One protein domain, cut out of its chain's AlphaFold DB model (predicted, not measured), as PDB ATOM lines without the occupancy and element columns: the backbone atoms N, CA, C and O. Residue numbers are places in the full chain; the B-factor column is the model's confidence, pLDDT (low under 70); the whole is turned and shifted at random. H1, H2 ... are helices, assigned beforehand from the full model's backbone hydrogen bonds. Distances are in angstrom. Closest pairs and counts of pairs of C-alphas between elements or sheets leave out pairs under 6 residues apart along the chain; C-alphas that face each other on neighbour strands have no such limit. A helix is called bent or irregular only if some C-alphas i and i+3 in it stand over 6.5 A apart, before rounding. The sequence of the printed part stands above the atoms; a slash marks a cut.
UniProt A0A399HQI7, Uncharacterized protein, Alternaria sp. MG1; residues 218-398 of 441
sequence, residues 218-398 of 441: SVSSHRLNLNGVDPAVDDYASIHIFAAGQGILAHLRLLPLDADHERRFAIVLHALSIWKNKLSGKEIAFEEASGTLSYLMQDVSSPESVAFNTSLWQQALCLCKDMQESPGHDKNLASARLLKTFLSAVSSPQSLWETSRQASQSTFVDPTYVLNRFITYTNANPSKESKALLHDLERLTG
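This is residues 218 to 398 of the 441 residues of an uncharacterized protein of Alternaria sp. MG1 (UniProt A0A399HQI7). Three pairs of helices stand one after another along the longest axis, H5 with H7, then H8 with H9, then H11 with H12; the last two pairs make an up-and-down four-helix bundle. H10 lies across one end of the H11 and H12 pair, while the short helices H1 to H4 gather on the side of H5 away from the bundle, and H6 follows H5 after one residue. The printed part has 181 residues with twelve named helices, H1 to H12 in order along the chain, and no named strand; its class is all helix. It is compact, with a radius of gyration of the C-alphas of 15.6 A, and rounded, spanning 44 by 35 by 26 A.

Start at the longest helix, H9, residues 329 to 345: find C-alpha 329 at (-28.723, -5.710, 21.425), and from there it runs 25.5 A to C-alpha 345 at (-25.057, -20.437, 41.975). H9 is neither bent nor irregular, but only just: C-alphas 329 and 332 are 6.0 A apart. Just before it look for H8, residues 312 to 325, 20.2 A long. After it come H10, residues 349 to 359, 15.4 A; H11, residues 367 to 380, 20.3 A; and H12, residues 384 to 397, 20.1 A, ending with C-alpha 397 at (-15.068, -12.828, 38.454). Go back to C-alpha 218 at (-40.317, -34.551, 24.739) for H1, residues 218 to 221. Then read H2, residues 231 to 236; H3, residues 239 to 246; H4, residues 249 to 252; H5, residues 261 to 271, 15.6 A; H6, residues 273 to 278; and H7, residues 286 to 299, 19.8 A.

Begin with the bundle of H8, H9, H11 and H12, up and down, each running against the one before it in the chain. H8 and H9 form a helical hairpin and touch at a shallow tilt of 14 degrees, their closest C-alphas, Cys 320 and Ser 335, 4.7 A apart. H11 and H12 form another, tilted by 26 degrees, with the C-alphas of Thr 378 and Ser 386 closest at 5.7 A. H12 touches H9 at a steep tilt of 39 degrees, the same way, closest at the C-alphas of Lys 340 and Leu 393, 6.1 A. H10 touches H12 with residues 396 to 397 of H12 alone; the closest C-alphas, Gln 350 and Thr 397, are 4.9 A apart, and the lines stand about perpendicular at 72 degrees, only just past steep. Now move to H7, which touches H9 at a shallow tilt of 22 degrees, the same way, with the C-alphas of Gln 298 and Ala 345 closest at 6.1 A. Residues 292 to 297 of H7 touch H5, opposite ways at 7 degrees, a shallow tilt, with Val 268 and Leu 296 closest at 6.1 A between C-alphas. H3 touches H5 at a shallow tilt of 32 degrees, the same way, closest at the C-alphas of Gly 245 and Ala 271, 4.4 A. H2 touches H5 about perpendicular, at 77 degrees, closest at the C-alphas of Tyr 236 and Arg 263, 5.8 A. Around H3, H4 touches it, and H1 and H6 only just touch it, with 3 pairs of C-alphas within 8 A each. H1 and H12 are apart. Every O i to N i+4 pair is within hydrogen-bond range in H3, H5, H6, H7, H8, H10, H11 and H12; H9 has 12 of 13, H2 has 0 of 2 but 3 of 3 O i to N i+3 pairs, and H1 and H4 are too short for an i+4 pair.

The two C-alphas farthest apart, Asp 258 and Ala 380, are 48.2 A apart. The printed part has no cut. The link from H7 to H8, residues 300 to 311, is long, and within it residues 306 to 307 pair with 310 to 311, antiparallel. The mean pLDDT of the printed part is 92.5; look for values under 70 at residues 221 to 222, 279 to 282 and 363.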
ATOM      1  N   SER A 218     -40.973 -35.844  24.504       92.00
ATOM      2  CA  SER A 218     -40.317 -34.551  24.739       92.00
ATOM      3  C   SER A 218     -39.027 -34.356  23.938       92.00
ATOM      4  O   SER A 218     -38.690 -33.211  23.639       92.00
ATOM      5  N   VAL A 219     -38.339 -35.429  23.521       85.81
ATOM      6  CA  VAL A 219     -37.116 -35.323  22.697       85.81
ATOM      7  C   VAL A 219     -37.385 -34.574  21.402       85.81
ATOM      8  O   VAL A 219     -36.641 -33.675  21.022       85.81
ATOM      9  N   SER A 220     -38.495 -34.891  20.734       76.56
ATOM     10  CA  SER A 220     -38.853 -34.285  19.446       76.56
ATOM     11  C   SER A 220     -39.180 -32.791  19.546       76.56
ATOM     12  O   SER A 220     -38.998 -32.033  18.590       76.56
ATOM     13  N   SER A 221     -39.670 -32.356  20.707       69.50
ATOM     14  CA  SER A 221     -40.168 -30.996  20.900       69.50
ATOM     15  C   SER A 221     -39.057 -30.020  21.288       69.50
ATOM     16  O   SER A 221     -39.141 -28.838  20.947       69.50
ATOM     17  N   HIS A 222     -37.998 -30.514  21.933       69.56
ATOM     18  CA  HIS A 222     -36.952 -29.688  22.539       69.56
ATOM     19  C   HIS A 222     -35.564 -30.282  22.337       69.56
ATOM     20  O   HIS A 222     -34.762 -30.273  23.270       69.56
ATOM     21  N   ARG A 223     -35.267 -30.784  21.127       75.94
ATOM     22  CA  ARG A 223     -33.910 -31.239  20.805       75.94
ATOM     23  C   ARG A 223     -32.913 -30.150  21.171       75.94
ATOM     24  O   ARG A 223     -32.946 -29.044  20.615       75.94
ATOM     25  N   LEU A 224     -32.032 -30.479  22.108       76.75
ATOM     26  CA  LEU A 224     -30.916 -29.630  22.462       76.75
ATOM     27  C   LEU A 224     -29.976 -29.594  21.273       76.75
ATOM     28  O   LEU A 224     -29.118 -30.446  21.100       76.75
ATOM     29  N   ASN A 225     -30.125 -28.573  20.442       77.75
ATOM     30  CA  ASN A 225     -29.105 -28.252  19.457       77.75
ATOM     31  C   ASN A 225     -27.987 -27.457  20.155       77.75
ATOM     32  O   ASN A 225     -27.773 -26.278  19.870       77.75
ATOM     33  N   LEU A 226     -27.398 -28.061  21.187       79.88
ATOM     34  CA  LEU A 226     -26.216 -27.566  21.875       79.88
ATOM     35  C   LEU A 226     -25.007 -28.280  21.273       79.88
ATOM     36  O   LEU A 226     -25.003 -29.501  21.121       79.88
ATOM     37  N   ASN A 227     -23.998 -27.505  20.891       80.06
ATOM     38  CA  ASN A 227     -22.825 -28.044  20.219       80.06
ATOM     39  C   ASN A 227     -22.074 -29.008  21.152       80.06
ATOM     40  O   ASN A 227     -21.686 -28.635  22.260       80.06
ATOM     41  N   GLY A 228     -21.844 -30.234  20.678       83.81
ATOM     42  CA  GLY A 228     -21.028 -31.228  21.379       83.81
ATOM     43  C   GLY A 228     -21.705 -31.921  22.563       83.81
ATOM     44  O   GLY A 228     -21.000 -32.510  23.374       83.81
ATOM     45  N   VAL A 229     -23.035 -31.852  22.685       86.94
ATOM     46  CA  VAL A 229     -23.771 -32.674  23.655       86.94
ATOM     47  C   VAL A 229     -23.908 -34.099  23.120       86.94
ATOM     48  O   VAL A 229     -24.278 -34.296  21.962       86.94
ATOM     49  N   ASP A 230     -23.594 -35.080  23.965       92.12
ATOM     50  CA  ASP A 230     -23.751 -36.499  23.646       92.12
ATOM     51  C   ASP A 230     -25.228 -36.827  23.341       92.12
ATOM     52  O   ASP A 230     -26.099 -36.490  24.151       92.12
ATOM     53  N   PRO A 231     -25.542 -37.500  22.218       90.75
ATOM     54  CA  PRO A 231     -26.893 -37.977  21.935       90.75
ATOM     55  C   PRO A 231     -27.501 -38.847  23.046       90.75
ATOM     56  O   PRO A 231     -28.722 -38.906  23.145       90.75
ATOM     57  N   ALA A 232     -26.685 -39.473  23.904       93.38
ATOM     58  CA  ALA A 232     -27.149 -40.241  25.064       93.38
ATOM     59  C   ALA A 232     -27.984 -39.416  26.063       93.38
ATOM     60  O   ALA A 232     -28.720 -39.984  26.865       93.38
ATOM     61  N   VAL A 233     -27.936 -38.078  26.014       93.38
ATOM     62  CA  VAL A 233     -28.846 -37.224  26.802       93.38
ATOM     63  C   VAL A 233     -30.316 -37.510  26.475       93.38
ATOM     64  O   VAL A 233     -31.165 -37.437  27.366       93.38
ATOM     65  N   ASP A 234     -30.627 -37.876  25.226       91.56
ATOM     66  CA  ASP A 234     -31.998 -38.169  24.797       91.56
ATOM     67  C   ASP A 234     -32.578 -39.413  25.503       91.56
ATOM     68  O   ASP A 234     -33.798 -39.511  25.650       91.56
ATOM     69  N   ASP A 235     -31.735 -40.313  26.027       92.69
ATOM     70  CA  ASP A 235     -32.169 -41.491  26.793       92.69
ATOM     71  C   ASP A 235     -32.772 -41.108  28.160       92.69
ATOM     72  O   ASP A 235     -33.546 -41.867  28.745       92.69
ATOM     73  N   TYR A 236     -32.484 -39.898  28.652       94.44
ATOM     74  CA  TYR A 236     -32.999 -39.369  29.922       94.44
ATOM     75  C   TYR A 236     -34.271 -38.531  29.762       94.44
ATOM     76  O   TYR A 236     -34.800 -37.988  30.746       94.44
ATOM     77  N   ALA A 237     -34.779 -38.423  28.533       93.50
ATOM     78  CA  ALA A 237     -35.973 -37.667  28.209       93.50
ATOM     79  C   ALA A 237     -37.165 -38.057  29.083       93.50
ATOM     80  O   ALA A 237     -37.498 -39.224  29.278       93.50
ATOM     81  N   SER A 238     -37.807 -37.041  29.644       95.31
ATOM     82  CA  SER A 238     -38.903 -37.206  30.589       95.31
ATOM     83  C   SER A 238     -39.734 -35.938  30.665       95.31
ATOM     84  O   SER A 238     -39.318 -34.860  30.217       95.31
ATOM     85  N   ILE A 239     -40.883 -36.038  31.324       96.06
ATOM     86  CA  ILE A 239     -41.707 -34.877  31.629       96.06
ATOM     87  C   ILE A 239     -40.970 -33.813  32.461       96.06
ATOM     88  O   ILE A 239     -41.209 -32.618  32.292       96.06
ATOM     89  N   HIS A 240     -40.016 -34.207  33.312       96.25
ATOM     90  CA  HIS A 240     -39.198 -33.267  34.085       96.25
ATOM     91  C   HIS A 240     -38.261 -32.446  33.197       96.25
ATOM     92  O   HIS A 240     -38.122 -31.243  33.402       96.25
ATOM     93  N   ILE A 241     -37.674 -33.076  32.178       95.31
ATOM     94  CA  ILE A 241     -36.860 -32.394  31.170       95.31
ATOM     95  C   ILE A 241     -37.707 -31.403  30.362       95.31
ATOM     96  O   ILE A 241     -37.292 -30.261  30.159       95.31
ATOM     97  N   PHE A 242     -38.917 -31.801  29.953       95.56
ATOM     98  CA  PHE A 242     -39.857 -30.885  29.307       95.56
ATOM     99  C   PHE A 242     -40.193 -29.695  30.217       95.56
ATOM    100  O   PHE A 242     -40.057 -28.544  29.801       95.56
ATOM    101  N   ALA A 243     -40.570 -29.953  31.473       96.38
ATOM    102  CA  ALA A 243     -40.906 -28.912  32.440       96.38
ATOM    103  C   ALA A 243     -39.731 -27.954  32.698       96.38
ATOM    104  O   ALA A 243     -39.938 -26.743  32.790       96.38
ATOM    105  N   ALA A 244     -38.501 -28.476  32.742       95.75
ATOM    106  CA  ALA A 244     -37.279 -27.687  32.847       95.75
ATOM    107  C   ALA A 244     -37.059 -26.810  31.616       95.75
ATOM    108  O   ALA A 244     -36.829 -25.616  31.767       95.75
ATOM    109  N   GLY A 245     -37.224 -27.349  30.406       93.44
ATOM    110  CA  GLY A 245     -37.152 -26.572  29.163       93.44
ATOM    111  C   GLY A 245     -38.276 -25.540  28.993       93.44
ATOM    112  O   GLY A 245     -38.130 -24.597  28.216       93.44
ATOM    113  N   GLN A 246     -39.391 -25.694  29.714       93.94
ATOM    114  CA  GLN A 246     -40.513 -24.747  29.734       93.94
ATOM    115  C   GLN A 246     -40.475 -23.753  30.905       93.94
ATOM    116  O   GLN A 246     -41.225 -22.773  30.900       93.94
ATOM    117  N   GLY A 247     -39.604 -23.965  31.893       95.00
ATOM    118  CA  GLY A 247     -39.489 -23.105  33.070       95.00
ATOM    119  C   GLY A 247     -40.632 -23.260  34.074       95.00
ATOM    120  O   GLY A 247     -41.003 -22.289  34.726       95.00
ATOM    121  N   ILE A 248     -41.228 -24.451  34.195       96.19
ATOM    122  CA  ILE A 248     -42.360 -24.701  35.105       96.19
ATOM    123  C   ILE A 248     -41.833 -24.979  36.523       96.19
ATOM    124  O   ILE A 248     -41.834 -26.112  37.007       96.19
ATOM    125  N   LEU A 249     -41.353 -23.930  37.193       94.56
ATOM    126  CA  LEU A 249     -40.656 -24.029  38.480       94.56
ATOM    127  C   LEU A 249     -41.466 -24.740  39.577       94.56
ATOM    128  O   LEU A 249     -40.897 -25.509  40.346       94.56
ATOM    129  N   ALA A 250     -42.782 -24.524  39.647       93.62
ATOM    130  CA  ALA A 250     -43.629 -25.156  40.662       93.62
ATOM    131  C   ALA A 250     -43.584 -26.695  40.595       93.62
ATOM    132  O   ALA A 250     -43.489 -27.343  41.632       93.62
ATOM    133  N   HIS A 251     -43.554 -27.274  39.389       94.38
ATOM    134  CA  HIS A 251     -43.379 -28.721  39.200       94.38
ATOM    135  C   HIS A 251     -41.959 -29.179  39.538       94.38
ATOM    136  O   HIS A 251     -41.765 -30.214  40.168       94.38
ATOM    137  N   LEU A 252     -40.951 -28.394  39.151       94.69
ATOM    138  CA  LEU A 252     -39.540 -28.730  39.384       94.69
ATOM    139  C   LEU A 252     -39.161 -28.719  40.873       94.69
ATOM    140  O   LEU A 252     -38.181 -29.347  41.264       94.69
ATOM    141  N   ARG A 253     -39.954 -28.061  41.723       95.25
ATOM    142  CA  ARG A 253     -39.820 -28.145  43.186       95.25
ATOM    143  C   ARG A 253     -40.199 -29.499  43.774       95.25
ATOM    144  O   ARG A 253     -39.839 -29.790  44.906       95.25
ATOM    145  N   LEU A 254     -40.904 -30.321  43.003       94.88
ATOM    146  CA  LEU A 254     -41.367 -31.649  43.393       94.88
ATOM    147  C   LEU A 254     -40.555 -32.755  42.704       94.88
ATOM    148  O   LEU A 254     -41.057 -33.863  42.510       94.88
ATOM    149  N   LEU A 255     -39.324 -32.449  42.277       93.94
ATOM    150  CA  LEU A 255     -38.441 -33.440  41.673       93.94
ATOM    151  C   LEU A 255     -38.146 -34.583  42.660       93.94
ATOM    152  O   LEU A 255     -37.895 -34.316  43.837       93.94
ATOM    153  N   PRO A 256     -38.138 -35.844  42.191       90.75
ATOM    154  CA  PRO A 256     -37.759 -36.973  43.030       90.75
ATOM    155  C   PRO A 256     -36.334 -36.814  43.575       90.75
ATOM    156  O   PRO A 256     -35.395 -36.528  42.827       90.75
ATOM    157  N   LEU A 257     -36.166 -37.014  44.887       89.94
ATOM    158  CA  LEU A 257     -34.866 -36.918  45.562       89.94
ATOM    159  C   LEU A 257     -33.893 -38.031  45.144       89.94
ATOM    160  O   LEU A 257     -32.694 -37.912  45.369       89.94
ATOM    161  N   ASP A 258     -34.389 -39.102  44.539       93.06
ATOM    162  CA  ASP A 258     -33.642 -40.287  44.120       93.06
ATOM    163  C   ASP A 258     -33.210 -40.255  42.645       93.06
ATOM    164  O   ASP A 258     -32.628 -41.222  42.161       93.06
ATOM    165  N   ALA A 259     -33.446 -39.151  41.925       93.88
ATOM    166  CA  ALA A 259     -32.954 -39.007  40.558       93.88
ATOM    167  C   ALA A 259     -31.419 -39.131  40.512       93.88
ATOM    168  O   ALA A 259     -30.725 -38.453  41.276       93.88
ATOM    169  N   ASP A 260     -30.909 -39.962  39.599       96.25
ATOM    170  CA  ASP A 260     -29.475 -40.124  39.360       96.25
ATOM    171  C   ASP A 260     -28.820 -38.833  38.832       96.25
ATOM    172  O   ASP A 260     -29.484 -37.861  38.447       96.25
ATOM    173  N   HIS A 261     -27.489 -38.807  38.873       96.69
ATOM    174  CA  HIS A 261     -26.693 -37.633  38.522       96.69
ATOM    175  C   HIS A 261     -26.902 -37.211  37.064       96.69
ATOM    176  O   HIS A 261     -27.105 -36.029  36.788       96.69
ATOM    177  N   GLU A 262     -26.913 -38.163  36.136       97.12
ATOM    178  CA  GLU A 262     -27.095 -37.935  34.706       97.12
ATOM    179  C   GLU A 262     -28.473 -37.343  34.390       97.12
ATOM    180  O   GLU A 262     -28.585 -36.388  33.617       97.12
ATOM    181  N   ARG A 263     -29.528 -37.829  35.048       96.75
ATOM    182  CA  ARG A 263     -30.889 -37.305  34.927       96.75
ATOM    183  C   ARG A 263     -30.991 -35.888  35.466       96.75
ATOM    184  O   ARG A 263     -31.576 -35.025  34.811       96.75
ATOM    185  N   ARG A 264     -30.418 -35.628  36.645       97.25
ATOM    186  CA  ARG A 264     -30.354 -34.279  37.231       97.25
ATOM    187  C   ARG A 264     -29.606 -33.323  36.309       97.25
ATOM    188  O   ARG A 264     -30.101 -32.231  36.038       97.25
ATOM    189  N   PHE A 265     -28.470 -33.755  35.770       97.56
ATOM    190  CA  PHE A 265     -27.698 -32.996  34.794       97.56
ATOM    191  C   PHE A 265     -28.530 -32.686  33.545       97.56
ATOM    192  O   PHE A 265     -28.605 -31.529  33.136       97.56
ATOM    193  N   ALA A 266     -29.209 -33.682  32.968       96.50
ATOM    194  CA  ALA A 266     -30.041 -33.512  31.779       96.50
ATOM    195  C   ALA A 266     -31.202 -32.526  32.017       96.50
ATOM    196  O   ALA A 266     -31.487 -31.692  31.158       96.50
ATOM    197  N   ILE A 267     -31.825 -32.543  33.202       96.62
ATOM    198  CA  ILE A 267     -32.852 -31.562  33.599       96.62
ATOM    199  C   ILE A 267     -32.292 -30.133  33.539       96.62
ATOM    200  O   ILE A 267     -32.892 -29.266  32.896       96.62
ATOM    201  N   VAL A 268     -31.139 -29.872  34.165       97.06
ATOM    202  CA  VAL A 268     -30.538 -28.523  34.171       97.06
ATOM    203  C   VAL A 268     -30.043 -28.125  32.779       97.06
ATOM    204  O   VAL A 268     -30.258 -26.989  32.346       97.06
ATOM    205  N   LEU A 269     -29.463 -29.065  32.032       96.25
ATOM    206  CA  LEU A 269     -29.038 -28.856  30.651       96.25
ATOM    207  C   LEU A 269     -30.222 -28.445  29.764       96.25
ATOM    208  O   LEU A 269     -30.113 -27.502  28.982       96.25
ATOM    209  N   HIS A 270     -31.383 -29.084  29.915       94.56
ATOM    210  CA  HIS A 270     -32.576 -28.707  29.162       94.56
ATOM    211  C   HIS A 270     -33.175 -27.366  29.592       94.56
ATOM    212  O   HIS A 270     -33.717 -26.656  28.741       94.56
ATOM    213  N   ALA A 271     -33.016 -26.949  30.848       95.38
ATOM    214  CA  ALA A 271     -33.400 -25.602  31.273       95.38
ATOM    215  C   ALA A 271     -32.603 -24.498  30.549       95.38
ATOM    216  O   ALA A 271     -33.132 -23.407  30.322       95.38
ATOM    217  N   LEU A 272     -31.376 -24.777  30.086       94.19
ATOM    218  CA  LEU A 272     -30.628 -23.839  29.234       94.19
ATOM    219  C   LEU A 272     -31.336 -23.555  27.903       94.19
ATOM    220  O   LEU A 272     -31.184 -22.465  27.345       94.19
ATOM    221  N   SER A 273     -32.160 -24.482  27.403       89.00
ATOM    222  CA  SER A 273     -32.914 -24.269  26.162       89.00
ATOM    223  C   SER A 273     -33.911 -23.108  26.255       89.00
ATOM    224  O   SER A 273     -34.200 -22.493  25.229       89.00
ATOM    225  N   ILE A 274     -34.364 -22.732  27.463       89.44
ATOM    226  CA  ILE A 274     -35.196 -21.534  27.694       89.44
ATOM    227  C   ILE A 274     -34.506 -20.292  27.119       89.44
ATOM    228  O   ILE A 274     -35.121 -19.492  26.414       89.44
ATOM    229  N   TRP A 275     -33.206 -20.153  27.387       88.31
ATOM    230  CA  TRP A 275     -32.407 -19.009  26.949       88.31
ATOM    231  C   TRP A 275     -32.223 -18.995  25.436       88.31
ATOM    232  O   TRP A 275     -32.294 -17.936  24.814       88.31
ATOM    233  N   LYS A 276     -32.066 -20.175  24.830       83.62
ATOM    234  CA  LYS A 276     -31.981 -20.318  23.376       83.62
ATOM    235  C   LYS A 276     -33.308 -19.989  22.687       83.62
ATOM    236  O   LYS A 276     -33.318 -19.240  21.717       83.62
ATOM    237  N   ASN A 277     -34.426 -20.502  23.201       77.38
ATOM    238  CA  ASN A 277     -35.765 -20.289  22.635       77.38
ATOM    239  C   ASN A 277     -36.216 -18.826  22.711       77.38
ATOM    240  O   ASN A 277     -37.022 -18.369  21.905       77.38
ATOM    241  N   LYS A 278     -35.667 -18.047  23.640       73.75
ATOM    242  CA  LYS A 278     -35.908 -16.607  23.654       73.75
ATOM    243  C   LYS A 278     -35.306 -15.895  22.437       73.75
ATOM    244  O   LYS A 278     -35.872 -14.919  21.953       73.75
ATOM    245  N   LEU A 279     -34.202 -16.409  21.888       58.44
ATOM    246  CA  LEU A 279     -33.605 -15.880  20.656       58.44
ATOM    247  C   LEU A 279     -34.509 -16.086  19.435       58.44
ATOM    248  O   LEU A 279     -34.349 -15.362  18.456       58.44
ATOM    249  N   SER A 280     -35.442 -17.046  19.492       61.78
ATOM    250  CA  SER A 280     -36.432 -17.300  18.441       61.78
ATOM    251  C   SER A 280     -37.764 -16.569  18.656       61.78
ATOM    252  O   SER A 280     -38.725 -16.847  17.945       61.78
ATOM    253  N   GLY A 281     -37.826 -15.618  19.597       62.81
ATOM    254  CA  GLY A 281     -38.990 -14.749  19.794       62.81
ATOM    255  C   GLY A 281     -40.069 -15.303  20.727       62.81
ATOM    256  O   GLY A 281     -41.138 -14.711  20.819       62.81
ATOM    257  N   LYS A 282     -39.818 -16.409  21.445       68.19
ATOM    258  CA  LYS A 282     -40.750 -16.882  22.483       68.19
ATOM    259  C   LYS A 282     -40.648 -16.008  23.743       68.19
ATOM    260  O   LYS A 282     -39.560 -15.821  24.293       68.19
ATOM    261  N   GLU A 283     -41.784 -15.501  24.219       73.12
ATOM    262  CA  GLU A 283     -41.890 -14.575  25.359       73.12
ATOM    263  C   GLU A 283     -41.735 -15.278  26.723       73.12
ATOM    264  O   GLU A 283     -42.698 -15.488  27.462       73.12
ATOM    265  N   ILE A 284     -40.508 -15.658  27.089       86.62
ATOM    266  CA  ILE A 284     -40.169 -15.988  28.485       86.62
ATOM    267  C   ILE A 284     -39.394 -14.810  29.076       86.62
ATOM    268  O   ILE A 284     -38.365 -14.398  28.526       86.62
ATOM    269  N   ALA A 285     -39.870 -14.243  30.187       89.88
ATOM    270  CA  ALA A 285     -39.170 -13.159  30.876       89.88
ATOM    271  C   ALA A 285     -37.791 -13.636  31.372       89.88
ATOM    272  O   ALA A 285     -37.608 -14.805  31.714       89.88
ATOM    273  N   PHE A 286     -36.784 -12.753  31.372       89.88
ATOM    274  CA  PHE A 286     -35.431 -13.161  31.788       89.88
ATOM    275  C   PHE A 286     -35.390 -13.525  33.268       89.88
ATOM    276  O   PHE A 286     -34.657 -14.416  33.669       89.88
ATOM    277  N   GLU A 287     -36.212 -12.849  34.053       92.12
ATOM    278  CA  GLU A 287     -36.383 -13.014  35.481       92.12
ATOM    279  C   GLU A 287     -36.932 -14.413  35.796       92.12
ATOM    280  O   GLU A 287     -36.393 -15.100  36.661       92.12
ATOM    281  N   GLU A 288     -37.926 -14.880  35.032       91.88
ATOM    282  CA  GLU A 288     -38.478 -16.239  35.145       91.88
ATOM    283  C   GLU A 288     -37.436 -17.307  34.771       91.88
ATOM    284  O   GLU A 288     -37.257 -18.297  35.488       91.88
ATOM    285  N   ALA A 289     -36.711 -17.090  33.667       93.38
ATOM    286  CA  ALA A 289     -35.669 -18.002  33.199       93.38
ATOM    287  C   ALA A 289     -34.499 -18.099  34.194       93.38
ATOM    288  O   ALA A 289     -34.068 -19.199  34.546       93.38
ATOM    289  N   SER A 290     -34.008 -16.957  34.685       95.25
ATOM    290  CA  SER A 290     -32.965 -16.883  35.712       95.25
ATOM    291  C   SER A 290     -33.425 -17.498  37.029       95.25
ATOM    292  O   SER A 290     -32.647 -18.221  37.645       95.25
ATOM    293  N   GLY A 291     -34.667 -17.254  37.457       95.38
ATOM    294  CA  GLY A 291     -35.219 -17.828  38.685       95.38
ATOM    295  C   GLY A 291     -35.294 -19.354  38.630       95.38
ATOM    296  O   GLY A 291     -34.818 -20.025  39.543       95.38
ATOM    297  N   THR A 292     -35.801 -19.899  37.520       95.94
ATOM    298  CA  THR A 292     -35.857 -21.353  37.295       95.94
ATOM    299  C   THR A 292     -34.461 -21.964  37.319       95.94
ATOM    300  O   THR A 292     -34.213 -22.933  38.031       95.94
ATOM    301  N   LEU A 293     -33.532 -21.389  36.554       96.81
ATOM    302  CA  LEU A 293     -32.190 -21.934  36.423       96.81
ATOM    303  C   LEU A 293     -31.393 -21.823  37.730       96.81
ATOM    304  O   LEU A 293     -30.677 -22.753  38.077       96.81
ATOM    305  N   SER A 294     -31.551 -20.726  38.478       97.00
ATOM    306  CA  SER A 294     -30.908 -20.556  39.790       97.00
ATOM    307  C   SER A 294     -31.349 -21.640  40.770       97.00
ATOM    308  O   SER A 294     -30.494 -22.251  41.399       97.00
ATOM    309  N   TYR A 295     -32.656 -21.919  40.843       97.06
ATOM    310  CA  TYR A 295     -33.193 -23.012  41.659       97.06
ATOM    311  C   TYR A 295     -32.598 -24.362  41.241       97.06
ATOM    312  O   TYR A 295     -32.029 -25.080  42.054       97.06
ATOM    313  N   LEU A 296     -32.642 -24.684  39.945       97.25
ATOM    314  CA  LEU A 296     -32.111 -25.950  39.439       97.25
ATOM    315  C   LEU A 296     -30.611 -26.123  39.729       97.25
ATOM    316  O   LEU A 296     -30.168 -27.220  40.053       97.25
ATOM    317  N   MET A 297     -29.826 -25.052  39.648       97.25
ATOM    318  CA  MET A 297     -28.393 -25.124  39.932       97.25
ATOM    319  C   MET A 297     -28.071 -25.286  41.421       97.25
ATOM    320  O   MET A 297     -27.037 -25.857  41.759       97.25
ATOM    321  N   GLN A 298     -28.938 -24.784  42.300       95.88
ATOM    322  CA  GLN A 298     -28.773 -24.884  43.752       95.88
ATOM    323  C   GLN A 298     -29.249 -26.236  44.288       95.88
ATOM    324  O   GLN A 298     -28.567 -26.837  45.114       95.88
ATOM    325  N   ASP A 299     -30.389 -26.721  43.794       96.31
ATOM    326  CA  ASP A 299     -31.093 -27.865  44.378       96.31
ATOM    327  C   ASP A 299     -30.977 -29.156  43.547       96.31
ATOM    328  O   ASP A 299     -31.204 -30.246  44.072       96.31
ATOM    329  N   VAL A 300     -30.629 -29.071  42.254       96.75
ATOM    330  CA  VAL A 300     -30.644 -30.228  41.335       96.75
ATOM    331  C   VAL A 300     -29.246 -30.616  40.860       96.75
ATOM    332  O   VAL A 300     -28.820 -31.743  41.108       96.75
ATOM    333  N   SER A 301     -28.522 -29.726  40.178       97.44
ATOM    334  CA  SER A 301     -27.175 -30.016  39.662       97.44
ATOM    335  C   SER A 301     -26.336 -28.746  39.571       97.44
ATOM    336  O   SER A 301     -26.733 -27.790  38.908       97.44
ATOM    337  N   SER A 302     -25.172 -28.733  40.229       97.50
ATOM    338  CA  SER A 302     -24.330 -27.536  40.294       97.50
ATOM    339  C   SER A 302     -23.702 -27.203  38.933       97.50
ATOM    340  O   SER A 302     -23.466 -28.113  38.135       97.50
ATOM    341  N   PRO A 303     -23.358 -25.932  38.663       97.38
ATOM    342  CA  PRO A 303     -22.659 -25.501  37.446       97.38
ATOM    343  C   PRO A 303     -21.428 -26.326  37.048       97.38
ATOM    344  O   PRO A 303     -21.148 -26.488  35.860       97.38
ATOM    345  N   GLU A 304     -20.687 -26.830  38.033       96.88
ATOM    346  CA  GLU A 304     -19.467 -27.619  37.858       96.88
ATOM    347  C   GLU A 304     -19.738 -29.094  37.552       96.88
ATOM    348  O   GLU A 304     -18.807 -29.826  37.219       96.88
ATOM    349  N   SER A 305     -20.993 -29.541  37.657       97.19
ATOM    350  CA  SER A 305     -21.377 -30.919  37.361       97.19
ATOM    351  C   SER A 305     -20.962 -31.296  35.943       97.19
ATOM    352  O   SER A 305     -21.122 -30.508  35.006       97.19
ATOM    353  N   VAL A 306     -20.442 -32.515  35.799       96.88
ATOM    354  CA  VAL A 306     -19.982 -33.092  34.532       96.88
ATOM    355  C   VAL A 306     -20.788 -34.352  34.246       96.88
ATOM    356  O   VAL A 306     -20.906 -35.213  35.116       96.88
ATOM    357  N   ALA A 307     -21.317 -34.456  33.035       97.00
ATOM    358  CA  ALA A 307     -21.898 -35.668  32.465       97.00
ATOM    359  C   ALA A 307     -21.850 -35.553  30.935       97.00
ATOM    360  O   ALA A 307     -21.659 -34.459  30.403       97.00
ATOM    361  N   PHE A 308     -22.004 -36.663  30.208       95.56
ATOM    362  CA  PHE A 308     -22.084 -36.633  28.737       95.56
ATOM    363  C   PHE A 308     -20.901 -35.903  28.072       95.56
ATOM    364  O   PHE A 308     -21.070 -35.134  27.127       95.56
ATOM    365  N   ASN A 309     -19.695 -36.103  28.618       94.19
ATOM    366  CA  ASN A 309     -18.448 -35.485  28.156       94.19
ATOM    367  C   ASN A 309     -18.440 -33.940  28.173       94.19
ATOM    368  O   ASN A 309     -17.650 -33.312  27.465       94.19
ATOM    369  N   THR A 310     -19.292 -33.303  28.982       94.88
ATOM    370  CA  THR A 310     -19.338 -31.843  29.109       94.88
ATOM    371  C   THR A 310     -19.744 -31.395  30.516       94.88
ATOM    372  O   THR A 310     -20.254 -32.179  31.312       94.88
ATOM    373  N   SER A 311     -19.503 -30.126  30.847       95.69
ATOM    374  CA  SER A 311     -20.014 -29.512  32.081       95.69
ATOM    375  C   SER A 311     -21.156 -28.546  31.785       95.69
ATOM    376  O   SER A 311     -21.205 -27.946  30.706       95.69
ATOM    377  N   LEU A 312     -22.051 -28.334  32.757       96.81
ATOM    378  CA  LEU A 312     -23.123 -27.337  32.626       96.81
ATOM    379  C   LEU A 312     -22.548 -25.931  32.395       96.81
ATOM    380  O   LEU A 312     -23.042 -25.189  31.544       96.81
ATOM    381  N   TRP A 313     -21.463 -25.587  33.094       97.06
ATOM    382  CA  TRP A 313     -20.728 -24.339  32.895       97.06
ATOM    383  C   TRP A 313     -20.204 -24.175  31.462       97.06
ATOM    384  O   TRP A 313     -20.399 -23.126  30.845       97.06
ATOM    385  N   GLN A 314     -19.582 -25.210  30.894       95.38
ATOM    386  CA  GLN A 314     -19.079 -25.164  29.520       95.38
ATOM    387  C   GLN A 314     -20.215 -24.951  28.512       95.38
ATOM    388  O   GLN A 314     -20.088 -24.125  27.609       95.38
ATOM    389  N   GLN A 315     -21.341 -25.646  28.686       95.56
ATOM    390  CA  GLN A 315     -22.516 -25.478  27.828       95.56
ATOM    391  C   GLN A 315     -23.109 -24.066  27.936       95.56
ATOM    392  O   GLN A 315     -23.483 -23.468  26.924       95.56
ATOM    393  N   ALA A 316     -23.114 -23.480  29.136       96.12
ATOM    394  CA  ALA A 316     -23.521 -22.094  29.337       96.12
ATOM    395  C   ALA A 316     -22.595 -21.099  28.620       96.12
ATOM    396  O   ALA A 316     -23.092 -20.151  28.010       96.12
ATOM    397  N   LEU A 317     -21.274 -21.311  28.641       96.06
ATOM    398  CA  LEU A 317     -20.314 -20.471  27.910       96.06
ATOM    399  C   LEU A 317     -20.487 -20.574  26.391       96.06
ATOM    400  O   LEU A 317     -20.483 -19.543  25.714       96.06
ATOM    401  N   CYS A 318     -20.693 -21.783  25.858       94.44
ATOM    402  CA  CYS A 318     -21.026 -21.981  24.445       94.44
ATOM    403  C   CYS A 318     -22.291 -21.202  24.067       94.44
ATOM    404  O   CYS A 318     -22.271 -20.409  23.127       94.44
ATOM    405  N   LEU A 319     -23.358 -21.323  24.862       94.12
ATOM    406  CA  LEU A 319     -24.601 -20.594  24.619       94.12
ATOM    407  C   LEU A 319     -24.422 -19.068  24.742       94.12
ATOM    408  O   LEU A 319     -25.004 -18.306  23.969       94.12
ATOM    409  N   CYS A 320     -23.595 -18.603  25.683       95.75
ATOM    410  CA  CYS A 320     -23.234 -17.193  25.820       95.75
ATOM    411  C   CYS A 320     -22.539 -16.645  24.573       95.75
ATOM    412  O   CYS A 320     -22.847 -15.523  24.163       95.75
ATOM    413  N   LYS A 321     -21.628 -17.422  23.978       95.12
ATOM    414  CA  LYS A 321     -20.942 -17.075  22.732       95.12
ATOM    415  C   LYS A 321     -21.924 -17.024  21.560       95.12
ATOM    416  O   LYS A 321     -21.993 -15.993  20.896       95.12
ATOM    417  N   ASP A 322     -22.746 -18.059  21.383       92.94
ATOM    418  CA  ASP A 322     -23.754 -18.127  20.314       92.94
ATOM    419  C   ASP A 322     -24.731 -16.935  20.371       92.94
ATOM    420  O   ASP A 322     -25.088 -16.336  19.349       92.94
ATOM    421  N   MET A 323     -25.139 -16.538  21.585       93.38
ATOM    422  CA  MET A 323     -25.962 -15.346  21.809       93.38
ATOM    423  C   MET A 323     -25.265 -14.061  21.346       93.38
ATOM    424  O   MET A 323     -25.900 -13.225  20.710       93.38
ATOM    425  N   GLN A 324     -23.979 -13.893  21.657       94.06
ATOM    426  CA  GLN A 324     -23.215 -12.683  21.324       94.06
ATOM    427  C   GLN A 324     -22.840 -12.580  19.842       94.06
ATOM    428  O   GLN A 324     -22.669 -11.472  19.334       94.06
ATOM    429  N   GLU A 325     -22.695 -13.712  19.156       93.62
ATOM    430  CA  GLU A 325     -22.430 -13.762  17.713       93.62
ATOM    431  C   GLU A 325     -23.690 -13.500  16.886       93.62
ATOM    432  O   GLU A 325     -23.624 -13.012  15.758       93.62
ATOM    433  N   SER A 326     -24.856 -13.765  17.467       91.44
ATOM    434  CA  SER A 326     -26.128 -13.485  16.826       91.44
ATOM    435  C   SER A 326     -26.466 -11.982  16.869       91.44
ATOM    436  O   SER A 326     -26.297 -11.336  17.905       91.44
ATOM    437  N   PRO A 327     -27.042 -11.398  15.801       88.88
ATOM    438  CA  PRO A 327     -27.412  -9.983  15.790       88.88
ATOM    439  C   PRO A 327     -28.534  -9.685  16.801       88.88
ATOM    440  O   PRO A 327     -29.472 -10.479  16.935       88.88
ATOM    441  N   GLY A 328     -28.442  -8.545  17.497       88.94
ATOM    442  CA  GLY A 328     -29.453  -8.035  18.436       88.94
ATOM    443  C   GLY A 328     -28.864  -7.533  19.763       88.94
ATOM    444  O   GLY A 328     -28.104  -8.241  20.423       88.94
ATOM    445  N   HIS A 329     -29.232  -6.317  20.184       84.19
ATOM    446  CA  HIS A 329     -28.723  -5.710  21.425       84.19
ATOM    447  C   HIS A 329     -29.077  -6.533  22.674       84.19
ATOM    448  O   HIS A 329     -28.220  -6.760  23.531       84.19
ATOM    449  N   ASP A 330     -30.294  -7.077  22.724       89.75
ATOM    450  CA  ASP A 330     -30.800  -7.834  23.875       89.75
ATOM    451  C   ASP A 330     -30.017  -9.123  24.151       89.75
ATOM    452  O   ASP A 330     -30.015  -9.623  25.277       89.75
ATOM    453  N   LYS A 331     -29.291  -9.647  23.156       92.19
ATOM    454  CA  LYS A 331     -28.547 -10.906  23.277       92.19
ATOM    455  C   LYS A 331     -27.275 -10.771  24.110       92.19
ATOM    456  O   LYS A 331     -26.928 -11.689  24.848       92.19
ATOM    457  N   ASN A 332     -26.616  -9.610  24.069       94.38
ATOM    458  CA  ASN A 332     -25.472  -9.334  24.945       94.38
ATOM    459  C   ASN A 332     -25.912  -9.243  26.409       94.38
ATOM    460  O   ASN A 332     -25.250  -9.788  27.292       94.38
ATOM    461  N   LEU A 333     -27.056  -8.597  26.660       94.50
ATOM    462  CA  LEU A 333     -27.639  -8.518  27.996       94.50
ATOM    463  C   LEU A 333     -28.097  -9.899  28.489       94.50
ATOM    464  O   LEU A 333     -27.840 -10.253  29.636       94.50
ATOM    465  N   ALA A 334     -28.718 -10.698  27.616       94.31
ATOM    466  CA  ALA A 334     -29.096 -12.081  27.899       94.31
ATOM    467  C   ALA A 334     -27.883 -12.938  28.290       94.31
ATOM    468  O   ALA A 334     -27.878 -13.550  29.353       94.31
ATOM    469  N   SER A 335     -26.830 -12.914  27.474       96.00
ATOM    470  CA  SER A 335     -25.566 -13.616  27.724       96.00
ATOM    471  C   SER A 335     -24.964 -13.241  29.085       96.00
ATOM    472  O   SER A 335     -24.645 -14.109  29.895       96.00
ATOM    473  N   ALA A 336     -24.928 -11.948  29.417       96.81
ATOM    474  CA  ALA A 336     -24.442 -11.482  30.713       96.81
ATOM    475  C   ALA A 336     -25.321 -11.923  31.899       96.81
ATOM    476  O   ALA A 336     -24.795 -12.269  32.960       96.81
ATOM    477  N   ARG A 337     -26.654 -11.941  31.742       96.88
ATOM    478  CA  ARG A 337     -27.570 -12.436  32.782       96.88
ATOM    479  C   ARG A 337     -27.417 -13.943  32.989       96.88
ATOM    480  O   ARG A 337     -27.396 -14.379  34.139       96.88
ATOM    481  N   LEU A 338     -27.257 -14.718  31.916       97.31
ATOM    482  CA  LEU A 338     -26.975 -16.153  31.993       97.31
ATOM    483  C   LEU A 338     -25.672 -16.400  32.759       97.31
ATOM    484  O   LEU A 338     -25.669 -17.132  33.747       97.31
ATOM    485  N   LEU A 339     -24.601 -15.702  32.376       97.69
ATOM    486  CA  LEU A 339     -23.298 -15.800  33.030       97.69
ATOM    487  C   LEU A 339     -23.373 -15.459  34.525       97.69
ATOM    488  O   LEU A 339     -22.854 -16.199  35.359       97.69
ATOM    489  N   LYS A 340     -24.071 -14.370  34.876       98.00
ATOM    490  CA  LYS A 340     -24.313 -13.991  36.274       98.00
ATOM    491  C   LYS A 340     -25.086 -15.077  37.021       98.00
ATOM    492  O   LYS A 340     -24.752 -15.345  38.171       98.00
ATOM    493  N   THR A 341     -26.105 -15.669  36.400       97.81
ATOM    494  CA  THR A 341     -26.942 -16.709  37.021       97.81
ATOM    495  C   THR A 341     -26.077 -17.912  37.414       97.81
ATOM    496  O   THR A 341     -26.109 -18.322  38.569       97.81
ATOM    497  N   PHE A 342     -25.228 -18.401  36.504       97.88
ATOM    498  CA  PHE A 342     -24.289 -19.496  36.789       97.88
ATOM    499  C   PHE A 342     -23.272 -19.137  37.875       97.88
ATOM    500  O   PHE A 342     -23.122 -19.865  38.852       97.88
ATOM    501  N   LEU A 343     -22.605 -17.987  37.741       97.88
ATOM    502  CA  LEU A 343     -21.603 -17.549  38.715       97.88
ATOM    503  C   LEU A 343     -22.202 -17.288  40.098       97.88
ATOM    504  O   LEU A 343     -21.493 -17.393  41.085       97.88
ATOM    505  N   SER A 344     -23.484 -16.944  40.199       97.81
ATOM    506  CA  SER A 344     -24.135 -16.726  41.499       97.81
ATOM    507  C   SER A 344     -24.576 -18.027  42.176       97.81
ATOM    508  O   SER A 344     -24.884 -17.999  43.363       97.81
ATOM    509  N   ALA A 345     -24.638 -19.141  41.441       97.00
ATOM    510  CA  ALA A 345     -25.057 -20.437  41.975       97.00
ATOM    511  C   ALA A 345     -23.896 -21.285  42.513       97.00
ATOM    512  O   ALA A 345     -24.138 -22.265  43.211       97.00
ATOM    513  N   VAL A 346     -22.647 -20.913  42.224       97.00
ATOM    514  CA  VAL A 346     -21.466 -21.614  42.743       97.00
ATOM    515  C   VAL A 346     -20.967 -21.020  44.053       97.00
ATOM    516  O   VAL A 346     -21.055 -19.815  44.291       97.00
ATOM    517  N   SER A 347     -20.357 -21.867  44.885       96.00
ATOM    518  CA  SER A 347     -19.783 -21.439  46.169       96.00
ATOM    519  C   SER A 347     -18.533 -20.567  46.000       96.00
ATOM    520  O   SER A 347     -18.268 -19.699  46.830       96.00
ATOM    521  N   SER A 348     -17.759 -20.774  44.925       96.88
ATOM    522  CA  SER A 348     -16.543 -20.005  44.627       96.88
ATOM    523  C   SER A 348     -16.512 -19.539  43.162       96.88
ATOM    524  O   SER A 348     -15.871 -20.168  42.314       96.88
ATOM    525  N   PRO A 349     -17.184 -18.416  42.842       97.62
ATOM    526  CA  PRO A 349     -17.317 -17.934  41.465       97.62
ATOM    527  C   PRO A 349     -15.971 -17.597  40.810       97.62
ATOM    528  O   PRO A 349     -15.749 -17.899  39.640       97.62
ATOM    529  N   GLN A 350     -15.041 -17.034  41.586       97.44
ATOM    530  CA  GLN A 350     -13.695 -16.689  41.122       97.44
ATOM    531  C   GLN A 350     -12.857 -17.931  40.802       97.44
ATOM    532  O   GLN A 350     -12.098 -17.916  39.836       97.44
ATOM    533  N   SER A 351     -13.014 -19.014  41.574       97.25
ATOM    534  CA  SER A 351     -12.311 -20.273  41.308       97.25
ATOM    535  C   SER A 351     -12.799 -20.904  40.009       97.25
ATOM    536  O   SER A 351     -11.977 -21.226  39.157       97.25
ATOM    537  N   LEU A 352     -14.121 -21.019  39.819       96.69
ATOM    538  CA  LEU A 352     -14.693 -21.534  38.570       96.69
ATOM    539  C   LEU A 352     -14.227 -20.702  37.366       96.69
ATOM    540  O   LEU A 352     -13.821 -21.253  36.341       96.69
ATOM    541  N   TRP A 353     -14.234 -19.374  37.512       97.00
ATOM    542  CA  TRP A 353     -13.770 -18.454  36.480       97.00
ATOM    543  C   TRP A 353     -12.299 -18.677  36.107       97.00
ATOM    544  O   TRP A 353     -11.972 -18.805  34.926       97.00
ATOM    545  N   GLU A 354     -11.409 -18.747  37.097       96.12
ATOM    546  CA  GLU A 354      -9.971 -18.912  36.878       96.12
ATOM    547  C   GLU A 354      -9.638 -20.277  36.263       96.12
ATOM    548  O   GLU A 354      -8.899 -20.337  35.279       96.12
ATOM    549  N   THR A 355     -10.236 -21.357  36.773       95.19
ATOM    550  CA  THR A 355     -10.074 -22.707  36.215       95.19
ATOM    551  C   THR A 355     -10.560 -22.763  34.768       95.19
ATOM    552  O   THR A 355      -9.860 -23.278  33.897       95.19
ATOM    553  N   SER A 356     -11.722 -22.171  34.478       94.94
ATOM    554  CA  SER A 356     -12.254 -22.106  33.117       94.94
ATOM    555  C   SER A 356     -11.351 -21.301  32.182       94.94
ATOM    556  O   SER A 356     -11.185 -21.673  31.021       94.94
ATOM    557  N   ARG A 357     -10.748 -20.212  32.671       94.88
ATOM    558  CA  ARG A 357      -9.799 -19.402  31.900       94.88
ATOM    559  C   ARG A 357      -8.537 -20.195  31.558       94.88
ATOM    560  O   ARG A 357      -8.099 -20.166  30.411       94.88
ATOM    561  N   GLN A 358      -7.985 -20.934  32.516       93.94
ATOM    562  CA  GLN A 358      -6.814 -21.790  32.296       93.94
ATOM    563  C   GLN A 358      -7.120 -22.922  31.305       93.94
ATOM    564  O   GLN A 358      -6.353 -23.139  30.373       93.94
ATOM    565  N   ALA A 359      -8.283 -23.570  31.433       90.44
ATOM    566  CA  ALA A 359      -8.720 -24.628  30.520       90.44
ATOM    567  C   ALA A 359      -9.006 -24.126  29.091       90.44
ATOM    568  O   ALA A 359      -8.861 -24.870  28.125       90.44
ATOM    569  N   SER A 360      -9.397 -22.857  28.922       88.31
ATOM    570  CA  SER A 360      -9.719 -22.310  27.596       88.31
ATOM    571  C   SER A 360      -8.516 -22.196  26.654       88.31
ATOM    572  O   SER A 360      -8.700 -22.137  25.441       88.31
ATOM    573  N   GLN A 361      -7.289 -22.247  27.183       83.38
ATOM    574  CA  GLN A 361      -6.067 -22.210  26.378       83.38
ATOM    575  C   GLN A 361      -5.920 -23.422  25.444       83.38
ATOM    576  O   GLN A 361      -5.171 -23.333  24.473       83.38
ATOM    577  N   SER A 362      -6.618 -24.534  25.708       71.69
ATOM    578  CA  SER A 362      -6.462 -25.762  24.927       71.69
ATOM    579  C   SER A 362      -7.538 -25.988  23.862       71.69
ATOM    580  O   SER A 362      -7.182 -26.476  22.796       71.69
ATOM    581  N   THR A 363      -8.818 -25.658  24.089       62.84
ATOM    582  CA  THR A 363      -9.901 -26.085  23.158       62.84
ATOM    583  C   THR A 363     -11.288 -25.450  23.368       62.84
ATOM    584  O   THR A 363     -12.207 -25.751  22.606       62.84
ATOM    585  N   PHE A 364     -11.491 -24.588  24.370       80.12
ATOM    586  CA  PHE A 364     -12.839 -24.176  24.799       80.12
ATOM    587  C   PHE A 364     -13.113 -22.678  24.635       80.12
ATOM    588  O   PHE A 364     -12.210 -21.878  24.401       80.12
ATOM    589  N   VAL A 365     -14.387 -22.289  24.756       90.94
ATOM    590  CA  VAL A 365     -14.798 -20.878  24.768       90.94
ATOM    591  C   VAL A 365     -14.158 -20.175  25.967       90.94
ATOM    592  O   VAL A 365     -14.454 -20.514  27.111       90.94
ATOM    593  N   ASP A 366     -13.300 -19.187  25.706       93.94
ATOM    594  CA  ASP A 366     -12.693 -18.366  26.757       93.94
ATOM    595  C   ASP A 366     -13.776 -17.527  27.462       93.94
ATOM    596  O   ASP A 366     -14.400 -16.669  26.824       93.94
ATOM    597  N   PRO A 367     -14.011 -17.712  28.775       95.12
ATOM    598  CA  PRO A 367     -14.978 -16.901  29.515       95.12
ATOM    599  C   PRO A 367     -14.642 -15.398  29.461       95.12
ATOM    600  O   PRO A 367     -15.537 -14.547  29.467       95.12
ATOM    601  N   THR A 368     -13.361 -15.046  29.316       95.44
ATOM    602  CA  THR A 368     -12.887 -13.662  29.178       95.44
ATOM    603  C   THR A 368     -13.390 -13.014  27.892       95.44
ATOM    604  O   THR A 368     -13.709 -11.825  27.898       95.44
ATOM    605  N   TYR A 369     -13.537 -13.781  26.805       95.19
ATOM    606  CA  TYR A 369     -14.132 -13.294  25.560       95.19
ATOM    607  C   TYR A 369     -15.580 -12.836  25.782       95.19
ATOM    608  O   TYR A 369     -15.936 -11.715  25.404       95.19
ATOM    609  N   VAL A 370     -16.386 -13.659  26.466       95.38
ATOM    610  CA  VAL A 370     -17.795 -13.358  26.769       95.38
ATOM    611  C   VAL A 370     -17.911 -12.087  27.613       95.38
ATOM    612  O   VAL A 370     -18.706 -11.196  27.295       95.38
ATOM    613  N   LEU A 371     -17.085 -11.959  28.658       96.88
ATOM    614  CA  LEU A 371     -17.070 -10.766  29.507       96.88
ATOM    615  C   LEU A 371     -16.605  -9.522  28.735       96.88
ATOM    616  O   LEU A 371     -17.267  -8.490  28.805       96.88
ATOM    617  N   ASN A 372     -15.531  -9.609  27.946       96.19
ATOM    618  CA  ASN A 372     -15.008  -8.491  27.149       96.19
ATOM    619  C   ASN A 372     -16.002  -7.972  26.110       96.19
ATOM    620  O   ASN A 372     -16.130  -6.755  25.918       96.19
ATOM    621  N   ARG A 373     -16.763  -8.870  25.479       96.00
ATOM    622  CA  ARG A 373     -17.878  -8.489  24.607       96.00
ATOM    623  C   ARG A 373     -18.938  -7.698  25.369       96.00
ATOM    624  O   ARG A 373     -19.338  -6.630  24.905       96.00
ATOM    625  N   PHE A 374     -19.325  -8.149  26.562       96.94
ATOM    626  CA  PHE A 374     -20.310  -7.437  27.376       96.94
ATOM    627  C   PHE A 374     -19.800  -6.086  27.915       96.94
ATOM    628  O   PHE A 374     -20.562  -5.118  27.970       96.94
ATOM    629  N   ILE A 375     -18.507  -5.976  28.244       96.56
ATOM    630  CA  ILE A 375     -17.849  -4.701  28.584       96.56
ATOM    631  C   ILE A 375     -17.983  -3.719  27.426       96.56
ATOM    632  O   ILE A 375     -18.451  -2.596  27.605       96.56
ATOM    633  N   THR A 376     -17.591  -4.162  26.232       96.31
ATOM    634  CA  THR A 376     -17.644  -3.352  25.011       96.31
ATOM    635  C   THR A 376     -19.074  -2.895  24.736       96.31
ATOM    636  O   THR A 376     -19.311  -1.709  24.507       96.31
ATOM    637  N   TYR A 377     -20.041  -3.810  24.851       96.31
ATOM    638  CA  TYR A 377     -21.465  -3.508  24.723       96.31
ATOM    639  C   TYR A 377     -21.937  -2.453  25.731       96.31
ATOM    640  O   TYR A 377     -22.594  -1.491  25.340       96.31
ATOM    641  N   THR A 378     -21.587  -2.606  27.009       96.56
ATOM    642  CA  THR A 378     -21.999  -1.697  28.091       96.56
ATOM    643  C   THR A 378     -21.395  -0.304  27.925       96.56
ATOM    644  O   THR A 378     -22.061   0.691  28.206       96.56
ATOM    645  N   ASN A 379     -20.157  -0.221  27.434       96.25
ATOM    646  CA  ASN A 379     -19.506   1.050  27.122       96.25
ATOM    647  C   ASN A 379     -20.172   1.755  25.933       96.25
ATOM    648  O   ASN A 379     -20.352   2.969  25.974       96.25
ATOM    649  N   ALA A 380     -20.561   1.002  24.902       96.44
ATOM    650  CA  ALA A 380     -21.259   1.542  23.738       96.44
ATOM    651  C   ALA A 380     -22.724   1.916  24.040       96.44
ATOM    652  O   ALA A 380     -23.235   2.886  23.492       96.44
ATOM    653  N   ASN A 381     -23.389   1.168  24.928       96.31
ATOM    654  CA  ASN A 381     -24.813   1.305  25.252       96.31
ATOM    655  C   ASN A 381     -25.020   1.366  26.779       96.31
ATOM    656  O   ASN A 381     -25.533   0.421  27.394       96.31
ATOM    657  N   PRO A 382     -24.594   2.459  27.433       96.44
ATOM    658  CA  PRO A 382     -24.660   2.562  28.880       96.44
ATOM    659  C   PRO A 382     -26.109   2.702  29.351       96.44
ATOM    660  O   PRO A 382     -26.738   3.742  29.168       96.44
ATOM    661  N   SER A 383     -26.615   1.695  30.057       96.75
ATOM    662  CA  SER A 383     -27.875   1.760  30.795       96.75
ATOM    663  C   SER A 383     -27.615   1.519  32.284       96.75
ATOM    664  O   SER A 383     -26.556   1.024  32.680       96.75
ATOM    665  N   LYS A 384     -28.564   1.902  33.148       96.94
ATOM    666  CA  LYS A 384     -28.466   1.618  34.592       96.94
ATOM    667  C   LYS A 384     -28.333   0.113  34.837       96.94
ATOM    668  O   LYS A 384     -27.546  -0.307  35.678       96.94
ATOM    669  N   GLU A 385     -29.087  -0.670  34.077       96.12
ATOM    670  CA  GLU A 385     -29.086  -2.121  34.158       96.12
ATOM    671  C   GLU A 385     -27.774  -2.739  33.663       96.12
ATOM    672  O   GLU A 385     -27.181  -3.532  34.388       96.12
ATOM    673  N   SER A 386     -27.283  -2.359  32.476       96.56
ATOM    674  CA  SER A 386     -26.055  -2.949  31.930       96.56
ATOM    675  C   SER A 386     -24.846  -2.653  32.818       96.56
ATOM    676  O   SER A 386     -24.037  -3.542  33.070       96.56
ATOM    677  N   LYS A 387     -24.773  -1.447  33.397       97.19
ATOM    678  CA  LYS A 387     -23.741  -1.080  34.379       97.19
ATOM    679  C   LYS A 387     -23.836  -1.884  35.673       97.19
ATOM    680  O   LYS A 387     -22.806  -2.325  36.176       97.19
ATOM    681  N   ALA A 388     -25.042  -2.069  36.212       97.44
ATOM    682  CA  ALA A 388     -25.241  -2.861  37.425       97.44
ATOM    683  C   ALA A 388     -24.847  -4.329  37.197       97.44
ATOM    684  O   ALA A 388     -24.107  -4.902  37.991       97.44
ATOM    685  N   LEU A 389     -25.272  -4.904  36.070       97.38
ATOM    686  CA  LEU A 389     -24.928  -6.271  35.691       97.38
ATOM    687  C   LEU A 389     -23.422  -6.442  35.463       97.38
ATOM    688  O   LEU A 389     -22.846  -7.440  35.889       97.38
ATOM    689  N   LEU A 390     -22.772  -5.460  34.835       97.62
ATOM    690  CA  LEU A 390     -21.328  -5.481  34.626       97.62
ATOM    691  C   LEU A 390     -20.563  -5.426  35.949       97.62
ATOM    692  O   LEU A 390     -19.642  -6.212  36.140       97.62
ATOM    693  N   HIS A 391     -20.976  -4.552  36.868       97.25
ATOM    694  CA  HIS A 391     -20.385  -4.468  38.200       97.25
ATOM    695  C   HIS A 391     -20.524  -5.794  38.968       97.25
ATOM    696  O   HIS A 391     -19.565  -6.261  39.583       97.25
ATOM    697  N   ASP A 392     -21.695  -6.433  38.901       97.88
ATOM    698  CA  ASP A 392     -21.913  -7.745  39.519       97.88
ATOM    699  C   ASP A 392     -20.984  -8.813  38.931       97.88
ATOM    700  O   ASP A 392     -20.374  -9.571  39.685       97.88
ATOM    701  N   LEU A 393     -20.837  -8.852  37.604       97.94
ATOM    702  CA  LEU A 393     -19.926  -9.776  36.929       97.94
ATOM    703  C   LEU A 393     -18.462  -9.497  37.283       97.94
ATOM    704  O   LEU A 393     -17.717 -10.434  37.555       97.94
ATOM    705  N   GLU A 394     -18.031  -8.236  37.340       96.94
ATOM    706  CA  GLU A 394     -16.662  -7.882  37.739       96.94
ATOM    707  C   GLU A 394     -16.340  -8.336  39.164       96.94
ATOM    708  O   GLU A 394     -15.248  -8.849  39.421       96.94
ATOM    709  N   ARG A 395     -17.307  -8.192  40.075       97.38
ATOM    710  CA  ARG A 395     -17.201  -8.663  41.457       97.38
ATOM    711  C   ARG A 395     -17.121 -10.190  41.525       97.38
ATOM    712  O   ARG A 395     -16.230 -10.720  42.185       97.38
ATOM    713  N   LEU A 396     -18.025 -10.892  40.837       97.62
ATOM    714  CA  LEU A 396     -18.078 -12.361  40.823       97.62
ATOM    715  C   LEU A 396     -16.823 -12.978  40.191       97.62
ATOM    716  O   LEU A 396     -16.348 -14.010  40.647       97.62
ATOM    717  N   THR A 397     -16.250 -12.329  39.180       97.00
ATOM    718  CA  THR A 397     -15.068 -12.828  38.454       97.00
ATOM    719  C   THR A 397     -13.734 -12.350  39.031       97.00
ATOM    720  O   THR A 397     -12.683 -12.789  38.573       97.00
ATOM    721  N   GLY A 398     -13.736 -11.432  40.006       96.19
ATOM    722  CA  GLY A 398     -12.506 -10.834  40.546       96.19
ATOM    723  C   GLY A 398     -11.757  -9.949  39.538       96.19
ATOM    724  O   GLY A 398     -10.552  -9.732  39.664       96.19
TER     725      GLY A 398